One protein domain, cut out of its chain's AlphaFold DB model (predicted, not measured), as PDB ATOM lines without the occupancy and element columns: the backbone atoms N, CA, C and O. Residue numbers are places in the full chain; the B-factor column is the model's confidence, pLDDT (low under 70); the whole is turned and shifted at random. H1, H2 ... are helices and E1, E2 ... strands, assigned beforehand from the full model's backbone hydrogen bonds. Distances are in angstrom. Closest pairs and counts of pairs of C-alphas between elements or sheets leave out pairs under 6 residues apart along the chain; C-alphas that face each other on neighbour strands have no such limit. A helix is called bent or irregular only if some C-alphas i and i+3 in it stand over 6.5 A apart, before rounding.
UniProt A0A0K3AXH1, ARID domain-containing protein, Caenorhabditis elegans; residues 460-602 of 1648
ATOM      1  N   VAL A 460     317.171 231.179 405.994       87.06
ATOM      2  CA  VAL A 460     316.641 229.821 405.915       87.06
ATOM      3  C   VAL A 460     317.575 228.886 406.687       87.06
ATOM      4  O   VAL A 460     318.745 228.749 406.337       87.06
ATOM      5  N   ILE A 461     317.069 228.243 407.744       83.22
ATOM      6  CA  ILE A 461     317.773 227.141 408.419       83.22
ATOM      7  C   ILE A 461     317.267 225.829 407.826       83.22
ATOM      8  O   ILE A 461     316.072 225.545 407.902       83.22
ATOM      9  N   HIS A 462     318.176 225.021 407.287       82.84
ATOM     10  CA  HIS A 462     317.914 223.624 406.943       82.84
ATOM     11  C   HIS A 462     318.114 222.713 408.155       82.84
ATOM     12  O   HIS A 462     318.998 222.955 408.975       82.84
ATOM     13  N   GLU A 463     317.350 221.624 408.234       74.44
ATOM     14  CA  GLU A 463     317.509 220.624 409.303       74.44
ATOM     15  C   GLU A 463     318.809 219.809 409.153       74.44
ATOM     16  O   GLU A 463     319.343 219.290 410.131       74.44
ATOM     17  N   SER A 464     319.390 219.780 407.946       78.83
ATOM     18  CA  SER A 464     320.766 219.334 407.708       78.83
ATOM     19  C   SER A 464     321.587 220.436 407.040       78.83
ATOM     20  O   SER A 464     321.265 220.870 405.934       78.83
ATOM     21  N   TYR A 465     322.714 220.815 407.653       79.34
ATOM     22  CA  TYR A 465     323.687 221.763 407.084       79.34
ATOM     23  C   TYR A 465     324.161 221.353 405.674       79.34
ATOM     24  O   TYR A 465     324.461 222.196 404.831       79.34
ATOM     25  N   THR A 466     324.153 220.050 405.365       81.59
ATOM     26  CA  THR A 466     324.511 219.543 404.032       81.59
ATOM     27  C   THR A 466     323.560 220.033 402.934       81.59
ATOM     28  O   THR A 466     323.997 220.219 401.800       81.59
ATOM     29  N   GLN A 467     322.285 220.294 403.246       82.32
ATOM     30  CA  GLN A 467     321.305 220.822 402.289       82.32
ATOM     31  C   GLN A 467     321.584 222.290 401.956       82.32
ATOM     32  O   GLN A 467     321.529 222.654 400.780       82.32
ATOM     33  N   ALA A 468     321.956 223.092 402.961       82.50
ATOM     34  CA  ALA A 468     322.395 224.476 402.782       82.50
ATOM     35  C   ALA A 468     323.660 224.537 401.907       82.50
ATOM     36  O   ALA A 468     323.670 225.210 400.877       82.50
ATOM     37  N   ARG A 469     324.689 223.733 402.217       83.48
ATOM     38  CA  ARG A 469     325.917 223.664 401.400       83.48
ATOM     39  C   ARG A 469     325.670 223.206 399.957       83.48
ATOM     40  O   ARG A 469     326.399 223.636 399.067       83.48
ATOM     41  N   ARG A 470     324.648 222.376 399.691       83.05
ATOM     42  CA  ARG A 470     324.260 221.981 398.317       83.05
ATOM     43  C   ARG A 470     323.722 223.156 397.496       83.05
ATOM     44  O   ARG A 470     324.164 223.319 396.364       83.05
ATOM     45  N   ILE A 471     322.797 223.956 398.038       83.33
ATOM     46  CA  ILE A 471     322.235 225.109 397.306       83.33
ATOM     47  C   ILE A 471     323.253 226.244 397.179       83.33
ATOM     48  O   ILE A 471     323.402 226.807 396.097       83.33
ATOM     49  N   LEU A 472     324.037 226.500 398.229       83.60
ATOM     50  CA  LEU A 472     325.125 227.477 398.188       83.60
ATOM     51  C   LEU A 472     326.143 227.127 397.099       83.60
ATOM     52  O   LEU A 472     326.373 227.944 396.219       83.60
ATOM     53  N   LYS A 473     326.632 225.880 397.039       82.16
ATOM     54  CA  LYS A 473     327.549 225.420 395.977       82.16
ATOM     55  C   LYS A 473     326.950 225.463 394.556       82.16
ATOM     56  O   LYS A 473     327.699 225.451 393.583       82.16
ATOM     57  N   TYR A 474     325.623 225.478 394.406       80.15
ATOM     58  CA  TYR A 474     324.966 225.588 393.096       80.15
ATOM     59  C   TYR A 474     324.901 227.037 392.579       80.15
ATOM     60  O   TYR A 474     325.021 227.267 391.369       80.15
ATOM     61  N   ILE A 475     324.725 227.997 393.493       77.37
ATOM     62  CA  ILE A 475     324.632 229.440 393.214       77.37
ATOM     63  C   ILE A 475     326.036 230.071 393.186       77.37
ATOM     64  O   ILE A 475     326.385 230.794 392.256       77.37
ATOM     65  N   GLU A 476     326.887 229.737 394.158       75.61
ATOM     66  CA  GLU A 476     328.296 230.135 394.243       75.61
ATOM     67  C   GLU A 476     329.152 229.315 393.258       75.61
ATOM     68  O   GLU A 476     329.967 228.481 393.643       75.61
ATOM     69  N   ARG A 477     328.975 229.554 391.951       65.66
ATOM     70  CA  ARG A 477     329.727 228.897 390.858       65.66
ATOM     71  C   ARG A 477     331.182 229.391 390.720       65.66
ATOM     72  O   ARG A 477     331.703 229.475 389.612       65.66
ATOM     73  N   GLY A 478     331.828 229.742 391.831       57.21
ATOM     74  CA  GLY A 478     333.184 230.292 391.894       57.21
ATOM     75  C   GLY A 478     334.034 229.627 392.977       57.21
ATOM     76  O   GLY A 478     333.530 228.897 393.825       57.21
ATOM     77  N   THR A 479     335.345 229.865 392.937       54.20
ATOM     78  CA  THR A 479     336.310 229.330 393.915       54.20
ATOM     79  C   THR A 479     336.348 230.107 395.230       54.20
ATOM     80  O   THR A 479     336.785 229.571 396.244       54.20
ATOM     81  N   GLU A 480     335.900 231.361 395.219       58.14
ATOM     82  CA  GLU A 480     335.882 232.248 396.382       58.14
ATOM     83  C   GLU A 480     334.549 232.110 397.130       58.14
ATOM     84  O   GLU A 480     333.474 232.301 396.554       58.14
ATOM     85  N   LYS A 481     334.617 231.769 398.424       64.99
ATOM     86  CA  LYS A 481     333.446 231.770 399.312       64.99
ATOM     87  C   LYS A 481     332.945 233.205 399.470       64.99
ATOM     88  O   LYS A 481     333.703 234.047 399.947       64.99
ATOM     89  N   ARG A 482     331.676 233.471 399.157       74.18
ATOM     90  CA  ARG A 482     331.080 234.789 399.419       74.18
ATOM     91  C   ARG A 482     330.720 234.922 400.894       74.18
ATOM     92  O   ARG A 482     330.193 233.983 401.495       74.18
ATOM     93  N   THR A 483     330.952 236.090 401.488       77.78
ATOM     94  CA  THR A 483     330.467 236.367 402.849       77.78
ATOM     95  C   THR A 483     328.942 236.473 402.866       77.78
ATOM     96  O   THR A 483     328.298 236.717 401.843       77.78
ATOM     97  N   PHE A 484     328.317 236.358 404.043       80.04
ATOM     98  CA  PHE A 484     326.862 236.523 404.130       80.04
ATOM     99  C   PHE A 484     326.409 237.954 403.778       80.04
ATOM    100  O   PHE A 484     325.246 238.154 403.428       80.04
ATOM    101  N   ALA A 485     327.305 238.949 403.833       76.79
ATOM    102  CA  ALA A 485     327.019 240.282 403.311       76.79
ATOM    103  C   ALA A 485     326.860 240.244 401.784       76.79
ATOM    104  O   ALA A 485     325.770 240.533 401.303       76.79
ATOM    105  N   GLU A 486     327.869 239.766 401.049       79.21
ATOM    106  CA  GLU A 486     327.813 239.635 399.583       79.21
ATOM    107  C   GLU A 486     326.641 238.757 399.111       79.21
ATOM    108  O   GLU A 486     326.005 239.068 398.109       79.21
ATOM    109  N   ARG A 487     326.296 237.692 399.852       81.71
ATOM    110  CA  ARG A 487     325.110 236.855 399.571       81.71
ATOM    111  C   ARG A 487     323.783 237.623 399.657       81.71
ATOM    112  O   ARG A 487     322.828 237.238 398.987       81.71
ATOM    113  N   CYS A 488     323.700 238.676 400.476       77.31
ATOM    114  CA  CYS A 488     322.513 239.536 400.572       77.31
ATOM    115  C   CYS A 488     322.406 240.557 399.430       77.31
ATOM    116  O   CYS A 488     321.326 241.113 399.248       77.31
ATOM    117  N   ASP A 489     323.504 240.814 398.717       77.29
ATOM    118  CA  ASP A 489     323.609 241.863 397.700       77.29
ATOM    119  C   ASP A 489     323.540 241.290 396.261       77.29
ATOM    120  O   ASP A 489     323.723 242.023 395.292       77.29
ATOM    121  N   ILE A 490     323.259 239.985 396.111       77.15
ATOM    122  CA  ILE A 490     322.957 239.327 394.825       77.15
ATOM    123  C   ILE A 490     321.531 239.694 394.389       77.15
ATOM    124  O   ILE A 490     320.595 239.585 395.186       77.15
ATOM    125  N   GLU A 491     321.349 240.086 393.126       69.86
ATOM    126  CA  GLU A 491     320.026 240.386 392.572       69.86
ATOM    127  C   GLU A 491     319.213 239.101 392.323       69.86
ATOM    128  O   GLU A 491     319.747 238.047 391.982       69.86
ATOM    129  N   TYR A 492     317.896 239.173 392.527       65.90
ATOM    130  CA  TYR A 492     317.006 238.000 392.540       65.90
ATOM    131  C   TYR A 492     316.944 237.266 391.189       65.90
ATOM    132  O   TYR A 492     316.829 236.041 391.149       65.90
ATOM    133  N   GLU A 493     317.070 238.013 390.090       67.78
ATOM    134  CA  GLU A 493     316.994 237.501 388.715       67.78
ATOM    135  C   GLU A 493     318.147 236.527 388.382       67.78
ATOM    136  O   GLU A 493     317.942 235.585 387.619       67.78
ATOM    137  N   ASP A 494     319.316 236.654 389.031       65.16
ATOM    138  CA  ASP A 494     320.439 235.702 388.906       65.16
ATOM    139  C   ASP A 494     320.160 234.337 389.578       65.16
ATOM    140  O   ASP A 494     320.882 233.358 389.354       65.16
ATOM    141  N   ILE A 495     319.150 234.268 390.452       64.93
ATOM    142  CA  ILE A 495     318.872 233.123 391.333       64.93
ATOM    143  C   ILE A 495     317.677 232.299 390.828       64.93
ATOM    144  O   ILE A 495     317.621 231.085 391.079       64.93
ATOM    145  N   GLU A 496     316.749 232.923 390.088       62.54
ATOM    146  CA  GLU A 496     315.554 232.279 389.532       62.54
ATOM    147  C   GLU A 496     315.907 231.092 388.623       62.54
ATOM    148  O   GLU A 496     316.198 231.195 387.434       62.54
ATOM    149  N   SER A 497     315.848 229.902 389.211       70.29
ATOM    150  CA  SER A 497     316.077 228.643 388.523       70.29
ATOM    151  C   SER A 497     315.122 227.591 389.059       70.29
ATOM    152  O   SER A 497     314.858 227.504 390.261       70.29
ATOM    153  N   SER A 498     314.634 226.727 388.166       76.66
ATOM    154  CA  SER A 498     313.798 225.579 388.535       76.66
ATOM    155  C   SER A 498     314.462 224.698 389.603       76.66
ATOM    156  O   SER A 498     313.766 224.128 390.439       76.66
ATOM    157  N   THR A 499     315.799 224.654 389.624       79.50
ATOM    158  CA  THR A 499     316.634 223.985 390.633       79.50
ATOM    159  C   THR A 499     316.496 224.582 392.036       79.50
ATOM    160  O   THR A 499     316.350 223.835 393.000       79.50
ATOM    161  N   VAL A 500     316.527 225.912 392.181       82.71
ATOM    162  CA  VAL A 500     316.316 226.577 393.482       82.71
ATOM    163  C   VAL A 500     314.868 226.384 393.937       82.71
ATOM    164  O   VAL A 500     314.619 226.011 395.087       82.71
ATOM    165  N   SER A 501     313.917 226.521 393.010       83.10
ATOM    166  CA  SER A 501     312.492 226.305 393.276       83.10
ATOM    167  C   SER A 501     312.146 224.870 393.677       83.10
ATOM    168  O   SER A 501     311.253 224.688 394.507       83.10
ATOM    169  N   SER A 502     312.836 223.855 393.145       81.90
ATOM    170  CA  SER A 502     312.678 222.464 393.588       81.90
ATOM    171  C   SER A 502     313.379 222.202 394.923       81.90
ATOM    172  O   SER A 502     312.769 221.608 395.807       81.90
ATOM    173  N   HIS A 503     314.597 222.716 395.135       85.47
ATOM    174  CA  HIS A 503     315.336 222.531 396.392       85.47
ATOM    175  C   HIS A 503     314.531 223.007 397.608       85.47
ATOM    176  O   HIS A 503     314.299 222.211 398.517       85.47
ATOM    177  N   PHE A 504     314.005 224.234 397.604       86.46
ATOM    178  CA  PHE A 504     313.176 224.709 398.718       86.46
ATOM    179  C   PHE A 504     311.777 224.056 398.770       86.46
ATOM    180  O   PHE A 504     311.191 223.998 399.851       86.46
ATOM    181  N   ARG A 505     311.243 223.513 397.663       83.91
ATOM    182  CA  ARG A 505     309.981 222.737 397.675       83.91
ATOM    183  C   ARG A 505     310.166 221.340 398.289       83.91
ATOM    184  O   ARG A 505     309.219 220.801 398.869       83.91
ATOM    185  N   ASP A 506     311.354 220.748 398.162       83.30
ATOM    186  CA  ASP A 506     311.619 219.345 398.507       83.30
ATOM    187  C   ASP A 506     312.510 219.122 399.733       83.30
ATOM    188  O   ASP A 506     312.443 218.047 400.326       83.30
ATOM    189  N   GLN A 507     313.336 220.090 400.135       82.38
ATOM    190  CA  GLN A 507     314.181 219.988 401.328       82.38
ATOM    191  C   GLN A 507     313.495 220.541 402.583       82.38
ATOM    192  O   GLN A 507     312.592 221.372 402.528       82.38
ATOM    193  N   GLU A 508     313.955 220.092 403.749       83.52
ATOM    194  CA  GLU A 508     313.364 220.455 405.031       83.52
ATOM    195  C   GLU A 508     314.050 221.674 405.655       83.52
ATOM    196  O   GLU A 508     315.176 221.604 406.151       83.52
ATOM    197  N   TRP A 509     313.331 222.800 405.655       87.99
ATOM    198  CA  TRP A 509     313.817 224.080 406.168       87.99
ATOM    199  C   TRP A 509     312.782 224.840 407.004       87.99
ATOM    200  O   TRP A 509     311.590 224.521 407.004       87.99
ATOM    201  N   PHE A 510     313.250 225.874 407.707       85.80
ATOM    202  CA  PHE A 510     312.437 226.802 408.488       85.80
ATOM    203  C   PHE A 510     312.948 228.252 408.391       85.80
ATOM    204  O   PHE A 510     314.162 228.476 408.388       85.80
ATOM    205  N   PRO A 511     312.050 229.260 408.395       88.93
ATOM    206  CA  PRO A 511     312.437 230.657 408.570       88.93
ATOM    207  C   PRO A 511     313.073 230.897 409.945       88.93
ATOM    208  O   PRO A 511     312.562 230.456 410.981       88.93
ATOM    209  N   ALA A 512     314.146 231.674 409.968       86.77
ATOM    210  CA  ALA A 512     314.836 232.085 411.178       86.77
ATOM    211  C   ALA A 512     315.291 233.549 411.083       86.77
ATOM    212  O   ALA A 512     315.356 234.129 410.000       86.77
ATOM    213  N   VAL A 513     315.578 234.162 412.230       85.56
ATOM    214  CA  VAL A 513     315.966 235.576 412.327       85.56
ATOM    215  C   VAL A 513     317.432 235.685 412.727       85.56
ATOM    216  O   VAL A 513     317.816 235.190 413.788       85.56
ATOM    217  N   LEU A 514     318.238 236.334 411.888       82.94
ATOM    218  CA  LEU A 514     319.680 236.475 412.081       82.94
ATOM    219  C   LEU A 514     320.011 237.652 413.001       82.94
ATOM    220  O   LEU A 514     319.593 238.778 412.743       82.94
ATOM    221  N   PHE A 515     320.804 237.404 414.039       81.42
ATOM    222  CA  PHE A 515     321.301 238.442 414.938       81.42
ATOM    223  C   PHE A 515     322.584 239.069 414.364       81.42
ATOM    224  O   PHE A 515     323.374 238.369 413.729       81.42
ATOM    225  N   PRO A 516     322.850 240.364 414.621       71.57
ATOM    226  CA  PRO A 516     324.060 241.040 414.139       71.57
ATOM    227  C   PRO A 516     325.342 240.616 414.883       71.57
ATOM    228  O   PRO A 516     326.428 241.082 414.554       71.57
ATOM    229  N   GLN A 517     325.237 239.751 415.898       74.31
ATOM    230  CA  GLN A 517     326.383 239.246 416.652       74.31
ATOM    231  C   GLN A 517     327.140 238.192 415.836       74.31
ATOM    232  O   GLN A 517     326.598 237.129 415.524       74.31
ATOM    233  N   VAL A 518     328.398 238.509 415.534       75.19
ATOM    234  CA  VAL A 518     329.374 237.621 414.898       75.19
ATOM    235  C   VAL A 518     330.382 237.172 415.952       75.19
ATOM    236  O   VAL A 518     330.851 237.983 416.748       75.19
ATOM    237  N   PHE A 519     330.707 235.887 415.937       75.16
ATOM    238  CA  PHE A 519     331.722 235.250 416.766       75.16
ATOM    239  C   PHE A 519     332.801 234.680 415.842       75.16
ATOM    240  O   PHE A 519     332.486 234.204 414.750       75.16
ATOM    241  N   SER A 520     334.050 234.717 416.289       72.90
ATOM    242  CA  SER A 520     335.166 234.014 415.652       72.90
ATOM    243  C   SER A 520     335.588 232.866 416.561       72.90
ATOM    244  O   SER A 520     335.604 233.040 417.780       72.90
ATOM    245  N   ASP A 521     335.929 231.719 415.985       64.74
ATOM    246  CA  ASP A 521     336.401 230.564 416.749       64.74
ATOM    247  C   ASP A 521     337.792 230.808 417.357       64.74
ATOM    248  O   ASP A 521     338.676 231.387 416.725       64.74
ATOM    249  N   GLU A 522     338.012 230.295 418.572       62.07
ATOM    250  CA  GLU A 522     339.292 230.416 419.293       62.07
ATOM    251  C   GLU A 522     340.461 229.760 418.536       62.07
ATOM    252  O   GLU A 522     341.606 230.187 418.656       62.07
ATOM    253  N   ASN A 523     340.167 228.770 417.685       58.05
ATOM    254  CA  ASN A 523     341.145 228.007 416.904       58.05
ATOM    255  C   ASN A 523     341.692 228.752 415.665       58.05
ATOM    256  O   ASN A 523     342.260 228.116 414.777       58.05
ATOM    257  N   GLY A 524     341.481 230.069 415.544       51.60
ATOM    258  CA  GLY A 524     342.050 230.900 414.469       51.60
ATOM    259  C   GLY A 524     341.587 230.546 413.048       51.60
ATOM    260  O   GLY A 524     342.155 231.031 412.074       51.60
ATOM    261  N   SER A 525     340.567 229.697 412.918       50.65
ATOM    262  CA  SER A 525     339.966 229.328 411.637       50.65
ATOM    263  C   SER A 525     339.077 230.466 411.134       50.65
ATOM    264  O   SER A 525     338.326 231.050 411.907       50.65
ATOM    265  N   GLU A 526     339.109 230.752 409.831       57.41
ATOM    266  CA  GLU A 526     338.422 231.908 409.213       57.41
ATOM    267  C   GLU A 526     336.882 231.874 409.309       57.41
ATOM    268  O   GLU A 526     336.202 232.839 408.949       57.41
ATOM    269  N   GLY A 527     336.318 230.762 409.791       63.38
ATOM    270  CA  GLY A 527     334.888 230.575 409.984       63.38
ATOM    271  C   GLY A 527     334.318 231.546 411.017       63.38
ATOM    272  O   GLY A 527     334.652 231.505 412.200       63.38
ATOM    273  N   ARG A 528     333.395 232.393 410.565       78.76
ATOM    274  CA  ARG A 528     332.564 233.235 411.428       78.76
ATOM    275  C   ARG A 528     331.318 232.457 411.832       78.76
ATOM    276  O   ARG A 528     330.649 231.892 410.971       78.76
ATOM    277  N   GLN A 529     330.956 232.464 413.110       81.01
ATOM    278  CA  GLN A 529     329.659 231.976 413.582       81.01
ATOM    279  C   GLN A 529     328.714 233.153 413.842       81.01
ATOM    280  O   GLN A 529     329.134 234.219 414.291       81.01
ATOM    281  N   ARG A 530     327.414 232.965 413.610       83.42
ATOM    282  CA  ARG A 530     326.371 233.944 413.946       83.42
ATOM    283  C   ARG A 530     325.248 233.290 414.740       83.42
ATOM    284  O   ARG A 530     324.968 232.101 414.597       83.42
ATOM    285  N   ILE A 531     324.578 234.078 415.576       83.78
ATOM    286  CA  ILE A 531     323.382 233.625 416.299       83.78
ATOM    287  C   ILE A 531     322.151 233.785 415.407       83.78
ATOM    288  O   ILE A 531     321.894 234.859 414.863       83.78
ATOM    289  N   VAL A 532     321.343 232.734 415.319       84.80
ATOM    290  CA  VAL A 532     320.071 232.735 414.594       84.80
ATOM    291  C   VAL A 532     318.958 232.254 415.527       84.80
ATOM    292  O   VAL A 532     319.107 231.252 416.227       84.80
ATOM    293  N   ARG A 533     317.821 232.958 415.563       81.48
ATOM    294  CA  ARG A 533     316.624 232.532 416.308       81.48
ATOM    295  C   ARG A 533     315.658 231.822 415.369       81.48
ATOM    296  O   ARG A 533     315.071 232.451 414.489       81.48
ATOM    297  N   HIS A 534     315.465 230.526 415.573       82.79
ATOM    298  CA  HIS A 534     314.576 229.706 414.754       82.79
ATOM    299  C   HIS A 534     313.098 229.983 415.096       82.79
ATOM    300  O   HIS A 534     312.669 229.836 416.245       82.79
ATOM    301  N   MET A 535     312.293 230.392 414.107       80.33
ATOM    302  CA  MET A 535     310.930 230.893 414.360       80.33
ATOM    303  C   MET A 535     309.936 229.793 414.763       80.33
ATOM    304  O   MET A 535     308.951 230.079 415.440       80.33
ATOM    305  N   GLY A 536     310.194 228.529 414.408       75.83
ATOM    306  CA  GLY A 536     309.318 227.405 414.758       75.83
ATOM    307  C   GLY A 536     309.378 226.969 416.232       75.83
ATOM    308  O   GLY A 536     308.434 226.343 416.714       75.83
ATOM    309  N   ASN A 537     310.458 227.290 416.959       77.69
ATOM    310  CA  ASN A 537     310.666 226.848 418.350       77.69
ATOM    311  C   ASN A 537     311.172 227.945 419.317       77.69
ATOM    312  O   ASN A 537     311.190 227.714 420.523       77.69
ATOM    313  N   GLY A 538     311.571 229.127 418.827       76.27
ATOM    314  CA  GLY A 538     312.071 230.238 419.650       76.27
ATOM    315  C   GLY A 538     313.437 230.004 420.309       76.27
ATOM    316  O   GLY A 538     313.831 230.787 421.181       76.27
ATOM    317  N   GLN A 539     314.151 228.945 419.917       80.47
ATOM    318  CA  GLN A 539     315.519 228.672 420.352       80.47
ATOM    319  C   GLN A 539     316.508 229.578 419.608       80.47
ATOM    320  O   GLN A 539     316.270 229.986 418.470       80.47
ATOM    321  N   LEU A 540     317.619 229.893 420.274       81.69
ATOM    322  CA  LEU A 540     318.786 230.524 419.663       81.69
ATOM    323  C   LEU A 540     319.775 229.408 419.325       81.69
ATOM    324  O   LEU A 540     320.064 228.575 420.184       81.69
ATOM    325  N   VAL A 541     320.273 229.404 418.095       83.54
ATOM    326  CA  VAL A 541     321.234 228.432 417.567       83.54
ATOM    327  C   VAL A 541     322.437 229.211 417.037       83.54
ATOM    328  O   VAL A 541     322.255 230.235 416.377       83.54
ATOM    329  N   GLN A 542     323.655 228.762 417.338       83.09
ATOM    330  CA  GLN A 542     324.860 229.250 416.663       83.09
ATOM    331  C   GLN A 542     325.022 228.475 415.354       83.09
ATOM    332  O   GLN A 542     324.954 227.247 415.347       83.09
ATOM    333  N   VAL A 543     325.175 229.198 414.248       84.02
ATOM    334  CA  VAL A 543     325.288 228.642 412.895       84.02
ATOM    335  C   VAL A 543     326.453 229.338 412.194       84.02
ATOM    336  O   VAL A 543     326.619 230.552 412.326       84.02
ATOM    337  N   TRP A 544     327.266 228.579 411.462       83.98
ATOM    338  CA  TRP A 544     328.354 229.124 410.649       83.98
ATOM    339  C   TRP A 544     327.820 230.073 409.580       83.98
ATOM    340  O   TRP A 544     326.813 229.777 408.946       83.98
ATOM    341  N   GLU A 545     328.521 231.179 409.338       81.10
ATOM    342  CA  GLU A 545     328.197 232.135 408.277       81.10
ATOM    343  C   GLU A 545     328.189 231.456 406.898       81.10
ATOM    344  O   GLU A 545     327.261 231.673 406.117       81.10
ATOM    345  N   ASP A 546     329.137 230.539 406.673       78.06
ATOM    346  CA  ASP A 546     329.196 229.622 405.531       78.06
ATOM    347  C   ASP A 546     327.879 228.869 405.285       78.06
ATOM    348  O   ASP A 546     327.537 228.648 404.128       78.06
ATOM    349  N   ASP A 547     327.131 228.501 406.332       83.04
ATOM    350  CA  ASP A 547     325.901 227.694 406.264       83.04
ATOM    351  C   ASP A 547     324.606 228.535 406.197       83.04
ATOM    352  O   ASP A 547     323.511 227.975 406.097       83.04
ATOM    353  N   LEU A 548     324.693 229.872 406.238       84.92
ATOM    354  CA  LEU A 548     323.525 230.760 406.172       84.92
ATOM    355  C   LEU A 548     323.072 230.997 404.724       84.92
ATOM    356  O   LEU A 548     323.821 231.533 403.902       84.92
ATOM    357  N   VAL A 549     321.799 230.698 404.450       85.94
ATOM    358  CA  VAL A 549     321.113 230.996 403.183       85.94
ATOM    359  C   VAL A 549     320.154 232.184 403.383       85.94
ATOM    360  O   VAL A 549     319.262 232.092 404.234       85.94
ATOM    361  N   PRO A 550     320.302 233.312 402.660       86.29
ATOM    362  CA  PRO A 550     319.385 234.449 402.767       86.29
ATOM    363  C   PRO A 550     317.928 234.068 402.470       86.29
ATOM    364  O   PRO A 550     317.641 233.366 401.506       86.29
ATOM    365  N   PHE A 551     316.985 234.566 403.273       86.52
ATOM    366  CA  PHE A 551     315.548 234.359 403.023       86.52
ATOM    367  C   PHE A 551     315.054 235.088 401.767       86.52
ATOM    368  O   PHE A 551     314.106 234.639 401.131       86.52
ATOM    369  N   ASP A 552     315.721 236.183 401.393       82.47
ATOM    370  CA  ASP A 552     315.400 236.978 400.204       82.47
ATOM    371  C   ASP A 552     315.659 236.185 398.884       82.47
ATOM    372  O   ASP A 552     315.264 236.644 397.821       82.47
ATOM    373  N   TRP A 553     316.250 234.974 398.939       82.97
ATOM    374  CA  TRP A 553     316.416 234.038 397.805       82.97
ATOM    375  C   TRP A 553     315.230 233.069 397.587       82.97
ATOM    376  O   TRP A 553     315.303 232.196 396.722       82.97
ATOM    377  N   LEU A 554     314.159 233.139 398.389       83.40
ATOM    378  CA  LEU A 554     313.004 232.243 398.238       83.40
ATOM    379  C   LEU A 554     312.121 232.642 397.033       83.40
ATOM    380  O   LEU A 554     311.700 233.800 396.956       83.40
ATOM    381  N   PRO A 555     311.768 231.697 396.137       80.39
ATOM    382  CA  PRO A 555     310.801 231.915 395.056       80.39
ATOM    383  C   PRO A 555     309.411 232.377 395.528       80.39
ATOM    384  O   PRO A 555     308.952 232.006 396.615       80.39
ATOM    385  N   GLU A 556     308.689 233.132 394.690       80.67
ATOM    386  CA  GLU A 556     307.273 233.450 394.928       80.67
ATOM    387  C   GLU A 556     306.383 232.211 394.706       80.67
ATOM    388  O   GLU A 556     305.895 231.922 393.614       80.67
ATOM    389  N   TYR A 557     306.170 231.446 395.776       83.88
ATOM    390  CA  TYR A 557     305.371 230.220 395.753       83.88
ATOM    391  C   TYR A 557     303.855 230.461 395.755       83.88
ATOM    392  O   TYR A 557     303.331 231.277 396.518       83.88
ATOM    393  N   SER A 558     303.126 229.657 394.973       84.77
ATOM    394  CA  SER A 558     301.659 229.677 394.951       84.77
ATOM    395  C   SER A 558     301.048 229.222 396.287       84.77
ATOM    396  O   SER A 558     301.676 228.525 397.087       84.77
ATOM    397  N   PHE A 559     299.772 229.540 396.533       83.68
ATOM    398  CA  PHE A 559     299.073 229.052 397.733       83.68
ATOM    399  C   PHE A 559     299.007 227.511 397.810       83.68
ATOM    400  O   PHE A 559     298.986 226.953 398.914       83.68
ATOM    401  N   ALA A 560     299.007 226.830 396.657       85.21
ATOM    402  CA  ALA A 560     299.079 225.374 396.574       85.21
ATOM    403  C   ALA A 560     300.466 224.867 397.005       85.21
ATOM    404  O   ALA A 560     300.547 224.046 397.916       85.21
ATOM    405  N   ASP A 561     301.550 225.434 396.461       86.41
ATOM    406  CA  ASP A 561     302.934 225.121 396.857       86.41
ATOM    407  C   ASP A 561     303.171 225.333 398.357       86.41
ATOM    408  O   ASP A 561     303.675 224.447 399.048       86.41
ATOM    409  N   VAL A 562     302.755 226.493 398.882       85.64
ATOM    410  CA  VAL A 562     302.830 226.834 400.312       85.64
ATOM    411  C   VAL A 562     302.112 225.784 401.160       85.64
ATOM    412  O   VAL A 562     302.542 225.475 402.275       85.64
ATOM    413  N   THR A 563     301.004 225.232 400.663       87.12
ATOM    414  CA  THR A 563     300.209 224.229 401.378       87.12
ATOM    415  C   THR A 563     300.855 222.845 401.300       87.12
ATOM    416  O   THR A 563     301.056 222.253 402.356       87.12
ATOM    417  N   ALA A 564     301.339 222.407 400.135       87.56
ATOM    418  CA  ALA A 564     302.098 221.161 399.986       87.56
ATOM    419  C   ALA A 564     303.394 221.147 400.829       87.56
ATOM    420  O   ALA A 564     303.675 220.180 401.537       87.56
ATOM    421  N   MET A 565     304.157 222.249 400.853       85.58
ATOM    422  CA  MET A 565     305.306 222.403 401.762       85.58
ATOM    423  C   MET A 565     304.892 222.413 403.238       85.58
ATOM    424  O   MET A 565     305.593 221.857 404.083       85.58
ATOM    425  N   THR A 566     303.738 223.004 403.568       85.86
ATOM    426  CA  THR A 566     303.189 222.926 404.931       85.86
ATOM    427  C   THR A 566     302.799 221.490 405.296       85.86
ATOM    428  O   THR A 566     302.922 221.120 406.458       85.86
ATOM    429  N   GLU A 567     302.353 220.667 404.349       86.20
ATOM    430  CA  GLU A 567     301.967 219.272 404.584       86.20
ATOM    431  C   GLU A 567     303.166 218.339 404.764       86.20
ATOM    432  O   GLU A 567     303.112 217.468 405.634       86.20
ATOM    433  N   LYS A 568     304.278 218.566 404.054       85.30
ATOM    434  CA  LYS A 568     305.536 217.832 404.291       85.30
ATOM    435  C   LYS A 568     306.038 217.970 405.738       85.30
ATOM    436  O   LYS A 568     306.612 217.029 406.273       85.30
ATOM    437  N   LYS A 569     305.782 219.106 406.402       84.67
ATOM    438  CA  LYS A 569     306.203 219.345 407.795       84.67
ATOM    439  C   LYS A 569     305.404 218.534 408.832       84.67
ATOM    440  O   LYS A 569     304.197 218.330 408.656       84.67
ATOM    441  N   PRO A 570     306.023 218.141 409.968       84.30
ATOM    442  CA  PRO A 570     305.340 217.412 411.037       84.30
ATOM    443  C   PRO A 570     304.177 218.226 411.622       84.30
ATOM    444  O   PRO A 570     304.269 219.449 411.772       84.30
ATOM    445  N   VAL A 571     303.080 217.536 411.961       84.07
ATOM    446  CA  VAL A 571     301.750 218.116 412.258       84.07
ATOM    447  C   VAL A 571     301.812 219.277 413.262       84.07
ATOM    448  O   VAL A 571     301.247 220.344 413.017       84.07
ATOM    449  N   GLU A 572     302.572 219.115 414.347       82.70
ATOM    450  CA  GLU A 572     302.756 220.129 415.396       82.70
ATOM    451  C   GLU A 572     303.436 221.423 414.923       82.70
ATOM    452  O   GLU A 572     303.241 222.495 415.508       82.70
ATOM    453  N   MET A 573     304.270 221.338 413.883       83.15
ATOM    454  CA  MET A 573     305.008 222.472 413.332       83.15
ATOM    455  C   MET A 573     304.325 223.097 412.117       83.15
ATOM    456  O   MET A 573     304.574 224.276 411.873       83.15
ATOM    457  N   ARG A 574     303.402 222.408 411.425       86.26
ATOM    458  CA  ARG A 574     302.672 222.938 410.248       86.26
ATOM    459  C   ARG A 574     302.113 224.348 410.469       86.26
ATOM    460  O   ARG A 574     302.384 225.266 409.694       86.26
ATOM    461  N   ARG A 575     301.394 224.567 411.580       86.44
ATOM    462  CA  ARG A 575     300.864 225.899 411.940       86.44
ATOM    463  C   ARG A 575     301.978 226.900 412.261       86.44
ATOM    464  O   ARG A 575     301.870 228.059 411.874       86.44
ATOM    465  N   LYS A 576     303.041 226.480 412.954       83.87
ATOM    466  CA  LYS A 576     304.166 227.355 413.330       83.87
ATOM    467  C   LYS A 576     304.919 227.827 412.078       83.87
ATOM    468  O   LYS A 576     305.111 229.026 411.920       83.87
ATOM    469  N   PHE A 577     305.221 226.908 411.158       86.41
ATOM    470  CA  PHE A 577     305.812 227.159 409.839       86.41
ATOM    471  C   PHE A 577     304.962 228.126 409.005       86.41
ATOM    472  O   PHE A 577     305.451 229.185 408.617       86.41
ATOM    473  N   LYS A 578     303.661 227.844 408.824       86.37
ATOM    474  CA  LYS A 578     302.752 228.701 408.036       86.37
ATOM    475  C   LYS A 578     302.566 230.103 408.636       86.37
ATOM    476  O   LYS A 578     302.286 231.042 407.898       86.37
ATOM    477  N   LEU A 579     302.745 230.283 409.950       85.96
ATOM    478  CA  LEU A 579     302.790 231.608 410.590       85.96
ATOM    479  C   LEU A 579     304.170 232.286 410.457       85.96
ATOM    480  O   LEU A 579     304.229 233.501 410.275       85.96
ATOM    481  N   ALA A 580     305.263 231.520 410.522       84.77
ATOM    482  CA  ALA A 580     306.639 232.023 410.443       84.77
ATOM    483  C   ALA A 580     306.987 232.512 409.039       84.77
ATOM    484  O   ALA A 580     307.491 233.624 408.891       84.77
ATOM    485  N   TRP A 581     306.654 231.711 408.023       86.23
ATOM    486  CA  TRP A 581     306.814 232.066 406.618       86.23
ATOM    487  C   TRP A 581     306.046 233.353 406.327       86.23
ATOM    488  O   TRP A 581     306.657 234.341 405.938       86.23
ATOM    489  N   ARG A 582     304.740 233.390 406.627       84.54
ATOM    490  CA  ARG A 582     303.903 234.573 406.382       84.54
ATOM    491  C   ARG A 582     304.444 235.836 407.046       84.54
ATOM    492  O   ARG A 582     304.419 236.888 406.425       84.54
ATOM    493  N   PHE A 583     304.956 235.756 408.277       85.51
ATOM    494  CA  PHE A 583     305.589 236.920 408.900       85.51
ATOM    495  C   PHE A 583     306.881 237.347 408.184       85.51
ATOM    496  O   PHE A 583     307.104 238.545 408.021       85.51
ATOM    497  N   ALA A 584     307.711 236.400 407.746       85.04
ATOM    498  CA  ALA A 584     308.957 236.683 407.039       85.04
ATOM    499  C   ALA A 584     308.719 237.271 405.630       85.04
ATOM    500  O   ALA A 584     309.325 238.289 405.305       85.04
ATOM    501  N   THR A 585     307.776 236.742 404.837       84.11
ATOM    502  CA  THR A 585     307.381 237.344 403.545       84.11
ATOM    503  C   THR A 585     306.718 238.704 403.723       84.11
ATOM    504  O   THR A 585     307.081 239.652 403.030       84.11
ATOM    505  N   ASP A 586     305.796 238.842 404.685       82.44
ATOM    506  CA  ASP A 586     305.150 240.129 404.970       82.44
ATOM    507  C   ASP A 586     306.175 241.169 405.469       82.44
ATOM    508  O   ASP A 586     305.973 242.369 405.281       82.44
ATOM    509  N   TYR A 587     307.288 240.746 406.081       80.93
ATOM    510  CA  TYR A 587     308.409 241.629 406.405       80.93
ATOM    511  C   TYR A 587     309.226 241.991 405.160       80.93
ATOM    512  O   TYR A 587     309.423 243.179 404.901       80.93
ATOM    513  N   ALA A 588     309.691 240.998 404.394       76.26
ATOM    514  CA  ALA A 588     310.562 241.186 403.230       76.26
ATOM    515  C   ALA A 588     309.905 242.070 402.153       76.26
ATOM    516  O   ALA A 588     310.490 243.064 401.721       76.26
ATOM    517  N   GLN A 589     308.631 241.815 401.833       77.82
ATOM    518  CA  GLN A 589     307.827 242.643 400.922       77.82
ATOM    519  C   GLN A 589     307.416 244.011 401.523       77.82
ATOM    520  O   GLN A 589     306.701 244.778 400.882       77.82
ATOM    521  N   ASN A 590     307.836 244.345 402.752       73.21
ATOM    522  CA  ASN A 590     307.443 245.543 403.512       73.21
ATOM    523  C   ASN A 590     305.918 245.685 403.759       73.21
ATOM    524  O   ASN A 590     305.399 246.789 403.945       73.21
ATOM    525  N   ARG A 591     305.187 244.563 403.807       74.28
ATOM    526  CA  ARG A 591     303.718 244.453 403.911       74.28
ATOM    527  C   ARG A 591     303.196 244.106 405.320       74.28
ATOM    528  O   ARG A 591     302.112 243.542 405.443       74.28
ATOM    529  N   LEU A 592     303.912 244.464 406.393       74.32
ATOM    530  CA  LEU A 592     303.511 244.171 407.784       74.32
ATOM    531  C   LEU A 592     302.134 244.765 408.172       74.32
ATOM    532  O   LEU A 592     302.034 245.895 408.656       74.32
ATOM    533  N   ASP A 593     301.072 243.967 408.044       80.78
ATOM    534  CA  ASP A 593     299.707 244.267 408.493       80.78
ATOM    535  C   ASP A 593     299.427 243.669 409.887       80.78
ATOM    536  O   ASP A 593     300.158 242.845 410.443       80.78
ATOM    537  N   ALA A 594     298.294 244.049 410.476       82.96
ATOM    538  CA  ALA A 594     297.759 243.426 411.670       82.96
ATOM    539  C   ALA A 594     297.551 241.910 411.508       82.96
ATOM    540  O   ALA A 594     297.509 241.213 412.517       82.96
ATOM    541  N   ARG A 595     297.370 241.369 410.291       84.06
ATOM    542  CA  ARG A 595     297.413 239.919 410.003       84.06
ATOM    543  C   ARG A 595     298.809 239.328 410.285       84.06
ATOM    544  O   ARG A 595     298.911 238.381 411.060       84.06
ATOM    545  N   SER A 596     299.867 239.938 409.760       81.19
ATOM    546  CA  SER A 596     301.276 239.555 409.959       81.19
ATOM    547  C   SER A 596     301.666 239.616 411.438       81.19
ATOM    548  O   SER A 596     302.145 238.644 412.015       81.19
ATOM    549  N   ILE A 597     301.350 240.729 412.106       82.49
ATOM    550  CA  ILE A 597     301.639 240.923 413.535       82.49
ATOM    551  C   ILE A 597     300.795 239.972 414.406       82.49
ATOM    552  O   ILE A 597     301.265 239.511 415.446       82.49
ATOM    553  N   ARG A 598     299.572 239.607 413.984       82.44
ATOM    554  CA  ARG A 598     298.803 238.536 414.648       82.44
ATOM    555  C   ARG A 598     299.476 237.171 414.546       82.44
ATOM    556  O   ARG A 598     299.340 236.408 415.490       82.44
ATOM    557  N   SER A 599     300.243 236.905 413.489       79.75
ATOM    558  CA  SER A 599     300.937 235.623 413.324       79.75
ATOM    559  C   SER A 599     302.012 235.411 414.398       79.75
ATOM    560  O   SER A 599     302.031 234.352 415.019       79.75
ATOM    561  N   ILE A 600     302.794 236.448 414.744       77.52
ATOM    562  CA  ILE A 600     303.637 236.426 415.958       77.52
ATOM    563  C   ILE A 600     302.770 236.345 417.223       77.52
ATOM    564  O   ILE A 600     303.046 235.544 418.115       77.52
ATOM    565  N   LEU A 601     301.699 237.145 417.315       76.93
ATOM    566  CA  LEU A 601     300.839 237.185 418.508       76.93
ATOM    567  C   LEU A 601     299.973 235.920 418.734       76.93
ATOM    568  O   LEU A 601     299.214 235.863 419.711       76.93
ATOM    569  N   GLU A 602     300.099 234.896 417.888       77.53
ATOM    570  CA  GLU A 602     299.547 233.554 418.098       77.53
ATOM    571  C   GLU A 602     300.544 232.588 418.761       77.53
ATOM    572  O   GLU A 602     300.109 231.656 419.439       77.53
TER     573      GLU A 602
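AT A GLANCE: This is residues 460 to 602 of the 1648 residues of the protein "ARID domain-containing protein" of Caenorhabditis elegans (UniProt A0A0K3AXH1). A strongly twisted sheet of four strands, curled like part of a barrel, stands beside a zigzag of three crossed helices, H4, H5 and H6, in which H5 packs on E2 near Pro 511. H1 stands up from the sheet over E1 with H3 near it, and residues 545 to 558, with no named element, pass from E4 near the middle of the domain to H4. The printed part has 143 residues, with six named helices and four named strands in the order E1 H1 H2 H3 E2 E3 E4 H4 H5 H6; the class is mixed, helices and strands. The sheet order is E1 E2 E3 E4, antiparallel. The whole is compact, with a radius of gyration of the C-alphas of 15.5 A and spans of 44 by 32 by 29 A.

HOW THE PARTS SIT: E1, residues 460 to 462, is an edge strand antiparallel to E2, residues 509 to 520; N 461 and O 510 are 3.0 A apart, within hydrogen-bond range. H1, residues 465 to 475, is on the sheet over E1, at a height over the sheet of 10.3 A from a local plane fitted to just 6 C-alphas. H2, residues 484 to 488, is not on the sheet. H3, residues 498 to 506, is close to H1 but not clearly touching; their closest C-alphas, Ile 471 and Val 500, are 7.2 A apart. E2 bends by 86 degrees at residue 516, and its pairing is staggered: residues 509 to 511 pair with E1 and residues 512 to 520 with E3, residues 528 to 534. E2, E3 and E4, residues 540 to 544, form a meander, each strand the antiparallel neighbour of the one before, with N 513 and O 533 at 2.9 A and N 530 and O 543 at 2.8 A. H4, residues 559 to 568, only just touches H3, with 3 pairs of C-alphas within 8 A, the closest Arg 505 and Met 565 at 6.2 A. H4 and H5, residues 571 to 588, form a helical hairpin at a steep tilt of 40 degrees, opposite ways, with the closest C-alphas, Thr 566 and Arg 574, 5.3 A apart. H5 is on the sheet, across the strands at 65 degrees to E2 on the local plane, fitted to just 6 C-alphas. H6, residues 594 to 600, touches H5 at Ser 596 and Phe 583, whose C-alphas are 5.2 A apart. Every O i to N i+4 pair is within hydrogen-bond range in H1, H2, H3 and H4, but 11 of 14 in H5 and 2 of 3 in H6.

IN THESE COORDINATES: E1 begins at C-alpha 460, (316.641, 229.821, 405.915). H1 is 15.9 A long, E2 25.4 A and E3 18.6 A. H5, 26.3 A long, is irregular, but only just: C-alphas 572 and 575 are 7.0 A apart. H6 ends at C-alpha 600, (303.637, 236.426, 415.958).

THE WHOLE: The C-alphas farthest apart, Gly 524 and Ala 560, are 46.9 A apart. The printed part has no cut, and the link from E4 to H4 is long. Mean pLDDT of the printed part is 79.2; residues 477 to 481, 491 to 496 and 521 to 527 are under 70.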